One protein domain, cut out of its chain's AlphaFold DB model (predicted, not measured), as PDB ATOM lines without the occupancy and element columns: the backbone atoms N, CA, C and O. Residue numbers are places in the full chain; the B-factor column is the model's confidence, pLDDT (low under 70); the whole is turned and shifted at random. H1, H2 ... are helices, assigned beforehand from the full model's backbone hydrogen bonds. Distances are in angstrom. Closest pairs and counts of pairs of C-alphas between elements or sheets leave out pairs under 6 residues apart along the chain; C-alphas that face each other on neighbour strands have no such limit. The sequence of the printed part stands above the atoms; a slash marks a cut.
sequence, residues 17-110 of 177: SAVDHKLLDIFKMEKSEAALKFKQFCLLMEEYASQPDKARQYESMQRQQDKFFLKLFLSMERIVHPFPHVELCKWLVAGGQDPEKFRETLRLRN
ATOM      1  N   SER A  17     141.903 191.227 175.411       56.97
ATOM      2  CA  SER A  17     142.062 190.625 176.734       56.97
ATOM      3  C   SER A  17     142.474 191.650 177.793       56.97
ATOM      4  O   SER A  17     141.947 191.630 178.907       56.97
ATOM      5  N   ALA A  18     143.328 192.615 177.437       55.70
ATOM      6  CA  ALA A  18     143.826 193.624 178.368       55.70
ATOM      7  C   ALA A  18     142.717 194.562 178.874       55.70
ATOM      8  O   ALA A  18     142.763 195.033 180.012       55.70
ATOM      9  N   VAL A  19     141.700 194.832 178.048       58.37
ATOM     10  CA  VAL A  19     140.588 195.709 178.437       58.37
ATOM     11  C   VAL A  19     139.535 194.938 179.228       58.37
ATOM     12  O   VAL A  19     139.054 195.451 180.236       58.37
ATOM     13  N   ASP A  20     139.253 193.681 178.859       61.16
ATOM     14  CA  ASP A  20     138.416 192.773 179.656       61.16
ATOM     15  C   ASP A  20     138.872 192.698 181.116       61.16
ATOM     16  O   ASP A  20     138.033 192.756 182.019       61.16
ATOM     17  N   HIS A  21     140.190 192.626 181.347       61.15
ATOM     18  CA  HIS A  21     140.769 192.529 182.687       61.15
ATOM     19  C   HIS A  21     140.247 193.608 183.638       61.15
ATOM     20  O   HIS A  21     139.865 193.286 184.754       61.15
ATOM     21  N   LYS A  22     140.085 194.857 183.188       63.85
ATOM     22  CA  LYS A  22     139.662 195.964 184.063       63.85
ATOM     23  C   LYS A  22     138.221 195.839 184.569       63.85
ATOM     24  O   LYS A  22     137.895 196.352 185.638       63.85
ATOM     25  N   LEU A  23     137.348 195.176 183.803       62.81
ATOM     26  CA  LEU A  23     135.992 194.855 184.254       62.81
ATOM     27  C   LEU A  23     135.975 193.573 185.083       62.81
ATOM     28  O   LEU A  23     135.248 193.481 186.068       62.81
ATOM     29  N   LEU A  24     136.793 192.594 184.701       64.83
ATOM     30  CA  LEU A  24     136.946 191.333 185.423       64.83
ATOM     31  C   LEU A  24     137.591 191.518 186.797       64.83
ATOM     32  O   LEU A  24     137.255 190.778 187.715       64.83
ATOM     33  N   ASP A  25     138.401 192.557 186.986       67.44
ATOM     34  CA  ASP A  25     138.942 192.959 188.287       67.44
ATOM     35  C   ASP A  25     137.827 193.284 189.298       67.44
ATOM     36  O   ASP A  25     138.009 193.117 190.506       67.44
ATOM     37  N   ILE A  26     136.641 193.695 188.822       61.71
ATOM     38  CA  ILE A  26     135.446 193.886 189.663       61.71
ATOM     39  C   ILE A  26     134.919 192.536 190.154       61.71
ATOM     40  O   ILE A  26     134.462 192.419 191.291       61.71
ATOM     41  N   PHE A  27     134.978 191.524 189.295       66.55
ATOM     42  CA  PHE A  27     134.448 190.201 189.573       66.55
ATOM     43  C   PHE A  27     135.438 189.301 190.320       66.55
ATOM     44  O   PHE A  27     135.000 188.430 191.068       66.55
ATOM     45  N   LYS A  28     136.752 189.522 190.172       77.93
ATOM     46  CA  LYS A  28     137.823 188.681 190.742       77.93
ATOM     47  C   LYS A  28     137.651 187.190 190.419       77.93
ATOM     48  O   LYS A  28     137.925 186.334 191.256       77.93
ATOM     49  N   MET A  29     137.149 186.887 189.227       82.34
ATOM     50  CA  MET A  29     136.884 185.527 188.763       82.34
ATOM     51  C   MET A  29     137.050 185.445 187.246       82.34
ATOM     52  O   MET A  29     137.047 186.466 186.553       82.34
ATOM     53  N   GLU A  30     137.173 184.218 186.750       87.50
ATOM     54  CA  GLU A  30     137.240 183.918 185.321       87.50
ATOM     55  C   GLU A  30     135.961 184.350 184.586       87.50
ATOM     56  O   GLU A  30     134.867 184.355 185.160       87.50
ATOM     57  N   LYS A  31     136.076 184.665 183.287       87.29
ATOM     58  CA  LYS A  31     134.935 185.094 182.446       87.29
ATOM     59  C   LYS A  31     133.784 184.081 182.478       87.29
ATOM     60  O   LYS A  31     132.619 184.467 182.574       87.29
ATOM     61  N   SER A  32     134.118 182.792 182.430       90.68
ATOM     62  CA  SER A  32     133.158 181.688 182.483       90.68
ATOM     63  C   SER A  32     132.403 181.639 183.814       90.68
ATOM     64  O   SER A  32     131.181 181.493 183.824       90.68
ATOM     65  N   GLU A  33     133.105 181.826 184.934       91.24
ATOM     66  CA  GLU A  33     132.511 181.839 186.271       91.24
ATOM     67  C   GLU A  33     131.633 183.080 186.480       91.24
ATOM     68  O   GLU A  33     130.503 182.957 186.961       91.24
ATOM     69  N   ALA A  34     132.109 184.259 186.062       89.15
ATOM     70  CA  ALA A  34     131.331 185.498 186.104       89.15
ATOM     71  C   ALA A  34     130.020 185.351 185.327       89.15
ATOM     72  O   ALA A  34     128.948 185.682 185.838       89.15
ATOM     73  N   ALA A  35     130.090 184.790 184.120       92.07
ATOM     74  CA  ALA A  35     128.921 184.564 183.288       92.07
ATOM     75  C   ALA A  35     127.959 183.517 183.856       92.07
ATOM     76  O   ALA A  35     126.742 183.704 183.786       92.07
ATOM     77  N   LEU A  36     128.473 182.446 184.465       93.49
ATOM     78  CA  LEU A  36     127.632 181.449 185.121       93.49
ATOM     79  C   LEU A  36     126.889 182.045 186.324       93.49
ATOM     80  O   LEU A  36     125.682 181.841 186.458       93.49
ATOM     81  N   LYS A  37     127.576 182.824 187.170       91.98
ATOM     82  CA  LYS A  37     126.940 183.516 188.303       91.98
ATOM     83  C   LYS A  37     125.927 184.554 187.839       91.98
ATOM     84  O   LYS A  37     124.857 184.655 188.431       91.98
ATOM     85  N   PHE A  38     126.224 185.281 186.763       92.06
ATOM     86  CA  PHE A  38     125.274 186.216 186.166       92.06
ATOM     87  C   PHE A  38     124.011 185.496 185.668       92.06
ATOM     88  O   PHE A  38     122.902 185.915 185.986       92.06
ATOM     89  N   LYS A  39     124.158 184.353 184.984       94.65
ATOM     90  CA  LYS A  39     123.022 183.513 184.578       94.65
ATOM     91  C   LYS A  39     122.193 183.046 185.780       94.65
ATOM     92  O   LYS A  39     120.970 183.143 185.745       94.65
ATOM     93  N   GLN A  40     122.839 182.552 186.836       95.37
ATOM     94  CA  GLN A  40     122.157 182.123 188.066       95.37
ATOM     95  C   GLN A  40     121.402 183.277 188.733       95.37
ATOM     96  O   GLN A  40     120.275 183.093 189.186       95.37
ATOM     97  N   PHE A  41     121.998 184.469 188.754       95.03
ATOM     98  CA  PHE A  41     121.359 185.674 189.265       95.03
ATOM     99  C   PHE A  41     120.096 186.031 188.468       95.03
ATOM    100  O   PHE A  41     119.057 186.269 189.078       95.03
ATOM    101  N   CYS A  42     120.149 186.000 187.130       94.80
ATOM    102  CA  CYS A  42     118.977 186.247 186.282       94.80
ATOM    103  C   CYS A  42     117.850 185.230 186.532       94.80
ATOM    104  O   CYS A  42     116.702 185.631 186.694       94.80
ATOM    105  N   LEU A  43     118.172 183.937 186.643       96.15
ATOM    106  CA  LEU A  43     117.178 182.896 186.944       96.15
ATOM    107  C   LEU A  43     116.524 183.098 188.320       96.15
ATOM    108  O   LEU A  43     115.312 182.960 188.458       96.15
ATOM    109  N   LEU A  44     117.308 183.476 189.332       96.94
ATOM    110  CA  LEU A  44     116.781 183.768 190.665       96.94
ATOM    111  C   LEU A  44     115.891 185.022 190.668       96.94
ATOM    112  O   LEU A  44     114.907 185.078 191.406       96.94
ATOM    113  N   MET A  45     116.210 186.025 189.843       96.22
ATOM    114  CA  MET A  45     115.342 187.194 189.670       96.22
ATOM    115  C   MET A  45     113.986 186.807 189.083       96.22
ATOM    116  O   MET A  45     112.971 187.277 189.591       96.22
ATOM    117  N   GLU A  46     113.959 185.962 188.049       95.55
ATOM    118  CA  GLU A  46     112.712 185.456 187.456       95.55
ATOM    119  C   GLU A  46     111.878 184.674 188.480       95.55
ATOM    120  O   GLU A  46     110.671 184.891 188.593       95.55
ATOM    121  N   GLU A  47     112.524 183.823 189.282       96.78
ATOM    122  CA  GLU A  47     111.863 183.103 190.371       96.78
ATOM    123  C   GLU A  47     111.223 184.074 191.377       96.78
ATOM    124  O   GLU A  47     110.025 183.982 191.659       96.78
ATOM    125  N   TYR A  48     111.988 185.039 191.891       97.17
ATOM    126  CA  TYR A  48     111.495 185.992 192.890       97.17
ATOM    127  C   TYR A  48     110.431 186.943 192.338       97.17
ATOM    128  O   TYR A  48     109.540 187.340 193.088       97.17
ATOM    129  N   ALA A  49     110.468 187.271 191.043       95.30
ATOM    130  CA  ALA A  49     109.443 188.089 190.392       95.30
ATOM    131  C   ALA A  49     108.040 187.459 190.492       95.30
ATOM    132  O   ALA A  49     107.039 188.172 190.530       95.30
ATOM    133  N   SER A  50     107.967 186.125 190.557       93.86
ATOM    134  CA  SER A  50     106.713 185.369 190.678       93.86
ATOM    135  C   SER A  50     106.222 185.163 192.120       93.86
ATOM    136  O   SER A  50     105.137 184.616 192.317       93.86
ATOM    137  N   GLN A  51     106.984 185.603 193.130       96.16
ATOM    138  CA  GLN A  51     106.726 185.324 194.548       96.16
ATOM    139  C   GLN A  51     106.431 186.618 195.332       96.16
ATOM    140  O   GLN A  51     107.349 187.390 195.625       96.16
ATOM    141  N   PRO A  52     105.168 186.872 195.735       95.32
ATOM    142  CA  PRO A  52     104.802 188.092 196.460       95.32
ATOM    143  C   PRO A  52     105.558 188.298 197.783       95.32
ATOM    144  O   PRO A  52     105.857 189.431 198.157       95.32
ATOM    145  N   ASP A  53     105.914 187.222 198.488       97.55
ATOM    146  CA  ASP A  53     106.683 187.266 199.738       97.55
ATOM    147  C   ASP A  53     108.160 187.655 199.533       97.55
ATOM    148  O   ASP A  53     108.836 188.054 200.486       97.55
ATOM    149  N   LYS A  54     108.654 187.607 198.289       97.63
ATOM    150  CA  LYS A  54     110.021 187.985 197.901       97.63
ATOM    151  C   LYS A  54     110.134 189.389 197.312       97.63
ATOM    152  O   LYS A  54     111.225 189.766 196.885       97.63
ATOM    153  N   ALA A  55     109.065 190.191 197.321       95.91
ATOM    154  CA  ALA A  55     109.032 191.502 196.662       95.91
ATOM    155  C   ALA A  55     110.223 192.412 197.035       95.91
ATOM    156  O   ALA A  55     110.854 193.010 196.166       95.91
ATOM    157  N   ARG A  56     110.612 192.455 198.318       97.27
ATOM    158  CA  ARG A  56     111.760 193.265 198.773       97.27
ATOM    159  C   ARG A  56     113.097 192.751 198.243       97.27
ATOM    160  O   ARG A  56     113.982 193.541 197.918       97.27
ATOM    161  N   GLN A  57     113.274 191.435 198.200       97.41
ATOM    162  CA  GLN A  57     114.476 190.813 197.662       97.41
ATOM    163  C   GLN A  57     114.558 191.054 196.158       97.41
ATOM    164  O   GLN A  57     115.618 191.445 195.678       97.41
ATOM    165  N   TYR A  58     113.442 190.905 195.445       96.99
ATOM    166  CA  TYR A  58     113.354 191.202 194.021       96.99
ATOM    167  C   TYR A  58     113.745 192.656 193.714       96.99
ATOM    168  O   TYR A  58     114.650 192.882 192.912       96.99
ATOM    169  N   GLU A  59     113.189 193.640 194.431       97.47
ATOM    170  CA  GLU A  59     113.579 195.053 194.283       97.47
ATOM    171  C   GLU A  59     115.077 195.288 194.555       97.47
ATOM    172  O   GLU A  59     115.734 196.076 193.872       97.47
ATOM    173  N   SER A  60     115.644 194.612 195.559       97.34
ATOM    174  CA  SER A  60     117.080 194.686 195.855       97.34
ATOM    175  C   SER A  60     117.921 194.135 194.703       97.34
ATOM    176  O   SER A  60     118.922 194.745 194.320       97.34
ATOM    177  N   MET A  61     117.503 193.010 194.122       96.86
ATOM    178  CA  MET A  61     118.174 192.397 192.978       96.86
ATOM    179  C   MET A  61     118.090 193.290 191.739       96.86
ATOM    180  O   MET A  61     119.122 193.533 191.124       96.86
ATOM    181  N   GLN A  62     116.931 193.881 191.435       96.14
ATOM    182  CA  GLN A  62     116.800 194.845 190.334       96.14
ATOM    183  C   GLN A  62     117.818 195.985 190.459       96.14
ATOM    184  O   GLN A  62     118.579 196.246 189.533       96.14
ATOM    185  N   ARG A  63     117.966 196.576 191.653       96.24
ATOM    186  CA  ARG A  63     118.975 197.629 191.884       96.24
ATOM    187  C   ARG A  63     120.413 197.144 191.690       96.24
ATOM    188  O   ARG A  63     121.280 197.936 191.320       96.24
ATOM    189  N   GLN A  64     120.712 195.885 192.008       92.56
ATOM    190  CA  GLN A  64     122.038 195.305 191.775       92.56
ATOM    191  C   GLN A  64     122.285 195.082 190.280       92.56
ATOM    192  O   GLN A  64     123.371 195.404 189.798       92.56
ATOM    193  N   GLN A  65     121.270 194.607 189.555       92.22
ATOM    194  CA  GLN A  65     121.300 194.428 188.109       92.22
ATOM    195  C   GLN A  65     121.514 195.763 187.384       92.22
ATOM    196  O   GLN A  65     122.430 195.873 186.571       92.22
ATOM    197  N   ASP A  66     120.756 196.799 187.747       91.52
ATOM    198  CA  ASP A  66     120.887 198.142 187.173       91.52
ATOM    199  C   ASP A  66     122.289 198.710 187.389       91.52
ATOM    200  O   ASP A  66     122.911 199.246 186.474       91.52
ATOM    201  N   LYS A  67     122.841 198.546 188.600       88.88
ATOM    202  CA  LYS A  67     124.216 198.967 188.904       88.88
ATOM    203  C   LYS A  67     125.251 198.188 188.104       88.88
ATOM    204  O   LYS A  67     126.270 198.766 187.723       88.88
ATOM    205  N   PHE A  68     125.030 196.892 187.893       86.38
ATOM    206  CA  PHE A  68     125.912 196.071 187.076       86.38
ATOM    207  C   PHE A  68     125.909 196.554 185.624       86.38
ATOM    208  O   PHE A  68     126.972 196.879 185.092       86.38
ATOM    209  N   PHE A  69     124.728 196.690 185.017       85.53
ATOM    210  CA  PHE A  69     124.606 197.161 183.645       85.53
ATOM    211  C   PHE A  69     125.117 198.583 183.479       85.53
ATOM    212  O   PHE A  69     125.853 198.830 182.536       85.53
ATOM    213  N   LEU A  70     124.834 199.498 184.408       83.63
ATOM    214  CA  LEU A  70     125.378 200.853 184.352       83.63
ATOM    215  C   LEU A  70     126.911 200.840 184.313       83.63
ATOM    216  O   LEU A  70     127.507 201.531 183.495       83.63
ATOM    217  N   LYS A  71     127.569 200.027 185.149       80.43
ATOM    218  CA  LYS A  71     129.035 199.896 185.115       80.43
ATOM    219  C   LYS A  71     129.536 199.292 183.804       80.43
ATOM    220  O   LYS A  71     130.525 199.780 183.266       80.43
ATOM    221  N   LEU A  72     128.857 198.261 183.298       78.52
ATOM    222  CA  LEU A  72     129.178 197.646 182.012       78.52
ATOM    223  C   LEU A  72     129.023 198.670 180.871       78.52
ATOM    224  O   LEU A  72     129.961 198.880 180.114       78.52
ATOM    225  N   PHE A  73     127.909 199.396 180.789       77.70
ATOM    226  CA  PHE A  73     127.678 200.420 179.765       77.70
ATOM    227  C   PHE A  73     128.662 201.582 179.855       77.70
ATOM    228  O   PHE A  73     129.257 201.930 178.842       77.70
ATOM    229  N   LEU A  74     128.930 202.113 181.052       76.23
ATOM    230  CA  LEU A  74     129.933 203.168 181.237       76.23
ATOM    231  C   LEU A  74     131.343 202.716 180.830       76.23
ATOM    232  O   LEU A  74     132.153 203.532 180.394       76.23
ATOM    233  N   SER A  75     131.651 201.422 180.954       68.11
ATOM    234  CA  SER A  75     132.915 200.866 180.456       68.11
ATOM    235  C   SER A  75     132.946 200.707 178.932       68.11
ATOM    236  O   SER A  75     134.010 200.834 178.329       68.11
ATOM    237  N   MET A  76     131.781 200.502 178.307       68.32
ATOM    238  CA  MET A  76     131.611 200.370 176.855       68.32
ATOM    239  C   MET A  76     131.483 201.721 176.130       68.32
ATOM    240  O   MET A  76     131.802 201.803 174.949       68.32
ATOM    241  N   GLU A  77     131.064 202.794 176.812       58.18
ATOM    242  CA  GLU A  77     130.760 204.111 176.217       58.18
ATOM    243  C   GLU A  77     131.976 204.835 175.603       58.18
ATOM    244  O   GLU A  77     131.850 205.877 174.958       58.18
ATOM    245  N   ARG A  78     133.174 204.251 175.710       53.13
ATOM    246  CA  ARG A  78     134.299 204.598 174.839       53.13
ATOM    247  C   ARG A  78     134.147 203.858 173.512       53.13
ATOM    248  O   ARG A  78     134.775 202.827 173.296       53.13
ATOM    249  N   ILE A  79     133.336 204.428 172.617       52.74
ATOM    250  CA  ILE A  79     133.225 204.040 171.200       52.74
ATOM    251  C   ILE A  79     134.539 204.404 170.489       52.74
ATOM    252  O   ILE A  79     134.629 205.353 169.717       52.74
ATOM    253  N   VAL A  80     135.598 203.671 170.802       51.25
ATOM    254  CA  VAL A  80     136.838 203.647 170.038       51.25
ATOM    255  C   VAL A  80     137.087 202.180 169.766       51.25
ATOM    256  O   VAL A  80     137.185 201.397 170.704       51.25
ATOM    257  N   HIS A  81     137.111 201.795 168.492       54.93
ATOM    258  CA  HIS A  81     137.465 200.432 168.117       54.93
ATOM    259  C   HIS A  81     138.839 200.055 168.709       54.93
ATOM    260  O   HIS A  81     139.750 200.888 168.682       54.93
ATOM    261  N   PRO A  82     139.007 198.813 169.203       56.32
ATOM    262  CA  PRO A  82     137.992 197.760 169.314       56.32
ATOM    263  C   PRO A  82     137.005 198.013 170.465       56.32
ATOM    264  O   PRO A  82     137.378 198.568 171.493       56.32
ATOM    265  N   PHE A  83     135.751 197.567 170.297       61.95
ATOM    266  CA  PHE A  83     134.732 197.647 171.349       61.95
ATOM    267  C   PHE A  83     135.284 196.979 172.619       61.95
ATOM    268  O   PHE A  83     135.582 195.779 172.599       61.95
ATOM    269  N   PRO A  84     135.503 197.730 173.705       64.93
ATOM    270  CA  PRO A  84     136.064 197.146 174.905       64.93
ATOM    271  C   PRO A  84     135.052 196.148 175.481       64.93
ATOM    272  O   PRO A  84     133.845 196.381 175.452       64.93
ATOM    273  N   HIS A  85     135.544 195.026 176.003       74.97
ATOM    274  CA  HIS A  85     134.747 194.002 176.692       74.97
ATOM    275  C   HIS A  85     133.921 193.020 175.836       74.97
ATOM    276  O   HIS A  85     133.067 192.308 176.374       74.97
ATOM    277  N   VAL A  86     134.167 192.929 174.519       78.00
ATOM    278  CA  VAL A  86     133.440 191.997 173.623       78.00
ATOM    279  C   VAL A  86     133.470 190.559 174.134       78.00
ATOM    280  O   VAL A  86     132.437 189.888 174.121       78.00
ATOM    281  N   GLU A  87     134.620 190.075 174.603       83.42
ATOM    282  CA  GLU A  87     134.722 188.688 175.052       83.42
ATOM    283  C   GLU A  87     133.903 188.454 176.313       83.42
ATOM    284  O   GLU A  87     133.166 187.472 176.379       83.42
ATOM    285  N   LEU A  88     133.950 189.355 177.298       84.95
ATOM    286  CA  LEU A  88     133.082 189.227 178.468       84.95
ATOM    287  C   LEU A  88     131.598 189.203 178.069       84.95
ATOM    288  O   LEU A  88     130.852 188.358 178.561       84.95
ATOM    289  N   CYS A  89     131.171 190.066 177.144       86.32
ATOM    290  CA  CYS A  89     129.800 190.056 176.632       86.32
ATOM    291  C   CYS A  89     129.436 188.716 175.976       86.32
ATOM    292  O   CYS A  89     128.364 188.176 176.252       86.32
ATOM    293  N   LYS A  90     130.336 188.133 175.172       90.32
ATOM    294  CA  LYS A  90     130.152 186.792 174.590       90.32
ATOM    295  C   LYS A  90     129.948 185.729 175.675       90.32
ATOM    296  O   LYS A  90     129.025 184.925 175.567       90.32
ATOM    297  N   TRP A  91     130.752 185.755 176.740       92.70
ATOM    298  CA  TRP A  91     130.606 184.837 177.874       92.70
ATOM    299  C   TRP A  91     129.280 185.027 178.617       92.70
ATOM    300  O   TRP A  91     128.598 184.036 178.883       92.70
ATOM    301  N   LEU A  92     128.890 186.274 178.915       91.89
ATOM    302  CA  LEU A  92     127.621 186.599 179.581       91.89
ATOM    303  C   LEU A  92     126.423 186.063 178.788       91.89
ATOM    304  O   LEU A  92     125.554 185.410 179.364       91.89
ATOM    305  N   VAL A  93     126.413 186.271 177.467       91.85
ATOM    306  CA  VAL A  93     125.363 185.764 176.566       91.85
ATOM    307  C   VAL A  93     125.373 184.234 176.490       91.85
ATOM    308  O   VAL A  93     124.312 183.613 176.517       91.85
ATOM    309  N   ALA A  94     126.553 183.606 176.464       94.25
ATOM    310  CA  ALA A  94     126.687 182.148 176.485       94.25
ATOM    311  C   ALA A  94     126.332 181.517 177.848       94.25
ATOM    312  O   ALA A  94     126.226 180.289 177.972       94.25
ATOM    313  N   GLY A  95     126.133 182.336 178.886       93.01
ATOM    314  CA  GLY A  95     125.756 181.885 180.220       93.01
ATOM    315  C   GLY A  95     126.805 180.972 180.857       93.01
ATOM    316  O   GLY A  95     126.442 179.982 181.495       93.01
ATOM    317  N   GLY A  96     128.086 181.269 180.620       91.78
ATOM    318  CA  GLY A  96     129.230 180.503 181.126       91.78
ATOM    319  C   GLY A  96     129.646 179.306 180.265       91.78
ATOM    320  O   GLY A  96     130.638 178.656 180.580       91.78
ATOM    321  N   GLN A  97     128.927 179.011 179.179       93.93
ATOM    322  CA  GLN A  97     129.397 178.064 178.165       93.93
ATOM    323  C   GLN A  97     130.487 178.703 177.306       93.93
ATOM    324  O   GLN A  97     130.524 179.923 177.160       93.93
ATOM    325  N   ASP A  98     131.333 177.866 176.706       94.65
ATOM    326  CA  ASP A  98     132.270 178.316 175.680       94.65
ATOM    327  C   ASP A  98     131.509 179.086 174.578       94.65
ATOM    328  O   ASP A  98     130.574 178.522 173.989       94.65
ATOM    329  N   PRO A  99     131.848 180.362 174.314       93.94
ATOM    330  CA  PRO A  99     131.061 181.183 173.405       93.94
ATOM    331  C   PRO A  99     131.018 180.670 171.968       93.94
ATOM    332  O   PRO A  99     130.024 180.887 171.276       93.94
ATOM    333  N   GLU A 100     132.065 179.978 171.519       91.89
ATOM    334  CA  GLU A 100     132.129 179.443 170.165       91.89
ATOM    335  C   GLU A 100     131.189 178.244 170.015       91.89
ATOM    336  O   GLU A 100     130.314 178.241 169.148       91.89
ATOM    337  N   LYS A 101     131.247 177.291 170.951       93.23
ATOM    338  CA  LYS A 101     130.294 176.168 171.002       93.23
ATOM    339  C   LYS A 101     128.854 176.637 171.182       93.23
ATOM    340  O   LYS A 101     127.924 176.063 170.608       93.23
ATOM    341  N   PHE A 102     128.645 177.684 171.982       93.50
ATOM    342  CA  PHE A 102     127.322 178.277 172.154       93.50
ATOM    343  C   PHE A 102     126.811 178.875 170.838       93.50
ATOM    344  O   PHE A 102     125.668 178.625 170.453       93.50
ATOM    345  N   ARG A 103     127.669 179.588 170.100       89.20
ATOM    346  CA  ARG A 103     127.359 180.124 168.769       89.20
ATOM    347  C   ARG A 103     127.007 179.023 167.771       89.20
ATOM    348  O   ARG A 103     126.020 179.159 167.054       89.20
ATOM    349  N   GLU A 104     127.768 177.935 167.728       87.85
ATOM    350  CA  GLU A 104     127.464 176.774 166.880       87.85
ATOM    351  C   GLU A 104     126.111 176.150 167.240       87.85
ATOM    352  O   GLU A 104     125.284 175.904 166.365       87.85
ATOM    353  N   THR A 105     125.838 175.983 168.536       90.40
ATOM    354  CA  THR A 105     124.549 175.475 169.020       90.40
ATOM    355  C   THR A 105     123.390 176.381 168.599       90.40
ATOM    356  O   THR A 105     122.332 175.884 168.212       90.40
ATOM    357  N   LEU A 106     123.571 177.705 168.648       87.56
ATOM    358  CA  LEU A 106     122.570 178.658 168.166       87.56
ATOM    359  C   LEU A 106     122.374 178.567 166.652       87.56
ATOM    360  O   LEU A 106     121.232 178.572 166.204       87.56
ATOM    361  N   ARG A 107     123.450 178.425 165.868       82.14
ATOM    362  CA  ARG A 107     123.358 178.239 164.410       82.14
ATOM    363  C   ARG A 107     122.573 176.982 164.047       82.14
ATOM    364  O   ARG A 107     121.715 177.049 163.180       82.14
ATOM    365  N   LEU A 108     122.793 175.875 164.759       83.15
ATOM    366  CA  LEU A 108     122.050 174.624 164.554       83.15
ATOM    367  C   LEU A 108     120.562 174.726 164.921       83.15
ATOM    368  O   LEU A 108     119.762 173.919 164.459       83.15
ATOM    369  N   ARG A 109     120.191 175.688 165.771       83.84
ATOM    370  CA  ARG A 109     118.796 175.963 166.152       83.84
ATOM    371  C   ARG A 109     118.160 177.076 165.326       83.84
ATOM    372  O   ARG A 109     116.955 177.300 165.443       83.84
ATOM    373  N   ASN A 110     118.954 177.804 164.542       78.22
ATOM    374  CA  ASN A 110     118.460 178.888 163.719       78.22
ATOM    375  C   ASN A 110     117.768 178.307 162.485       78.22
ATOM    376  O   ASN A 110     118.377 178.130 161.438       78.22
TER     377      ASN A 110
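Overview. This is residues 17 to 110 of the 177 residues of the protein "E3 ubiquitin-protein ligase" of Trichuris trichiura (UniProt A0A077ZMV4). Two long helices, H2 and H3, form a hairpin opening as a V; short H1 and H4 sit at its open end, and H5 turns off from H4, away from the hairpin. The printed 94 residues hold five named helices, H1 to H5 in order, class all helix. The whole is only just loose, close to compact: radius of gyration of the C-alphas 15.1 A, spans 45 by 34 by 23 A.

Along the chain. H1, residues 17 to 27, begins at C-alpha 17 (142.062, 190.625, 176.734). H2 is residues 31 to 49, 26.9 A. H3, residues 52 to 76, 35.4 A, has a kink of 31 degrees near residue 59. H4 is residues 86 to 94; H5, residues 99 to 109, ends at C-alpha 109 (118.796, 175.963, 166.152).

Arrangement. H4, the hub, touches H2 at its residues 31 to 39 alone, closest C-alphas Ala 35 and Leu 92, 4.4 A. H4 touches H1 only at their ends and H5 only at the corner. Every O i to N i+4 pair is within hydrogen-bond range in H2, H4 and H5, 19 of 21 in H3, and 3 of 7 in H1, whose i+3 count is 6 of 8.

Size, cuts and confidence. The printed part has no cut. Residues 17 to 27 and 75 to 84 have pLDDT under 70.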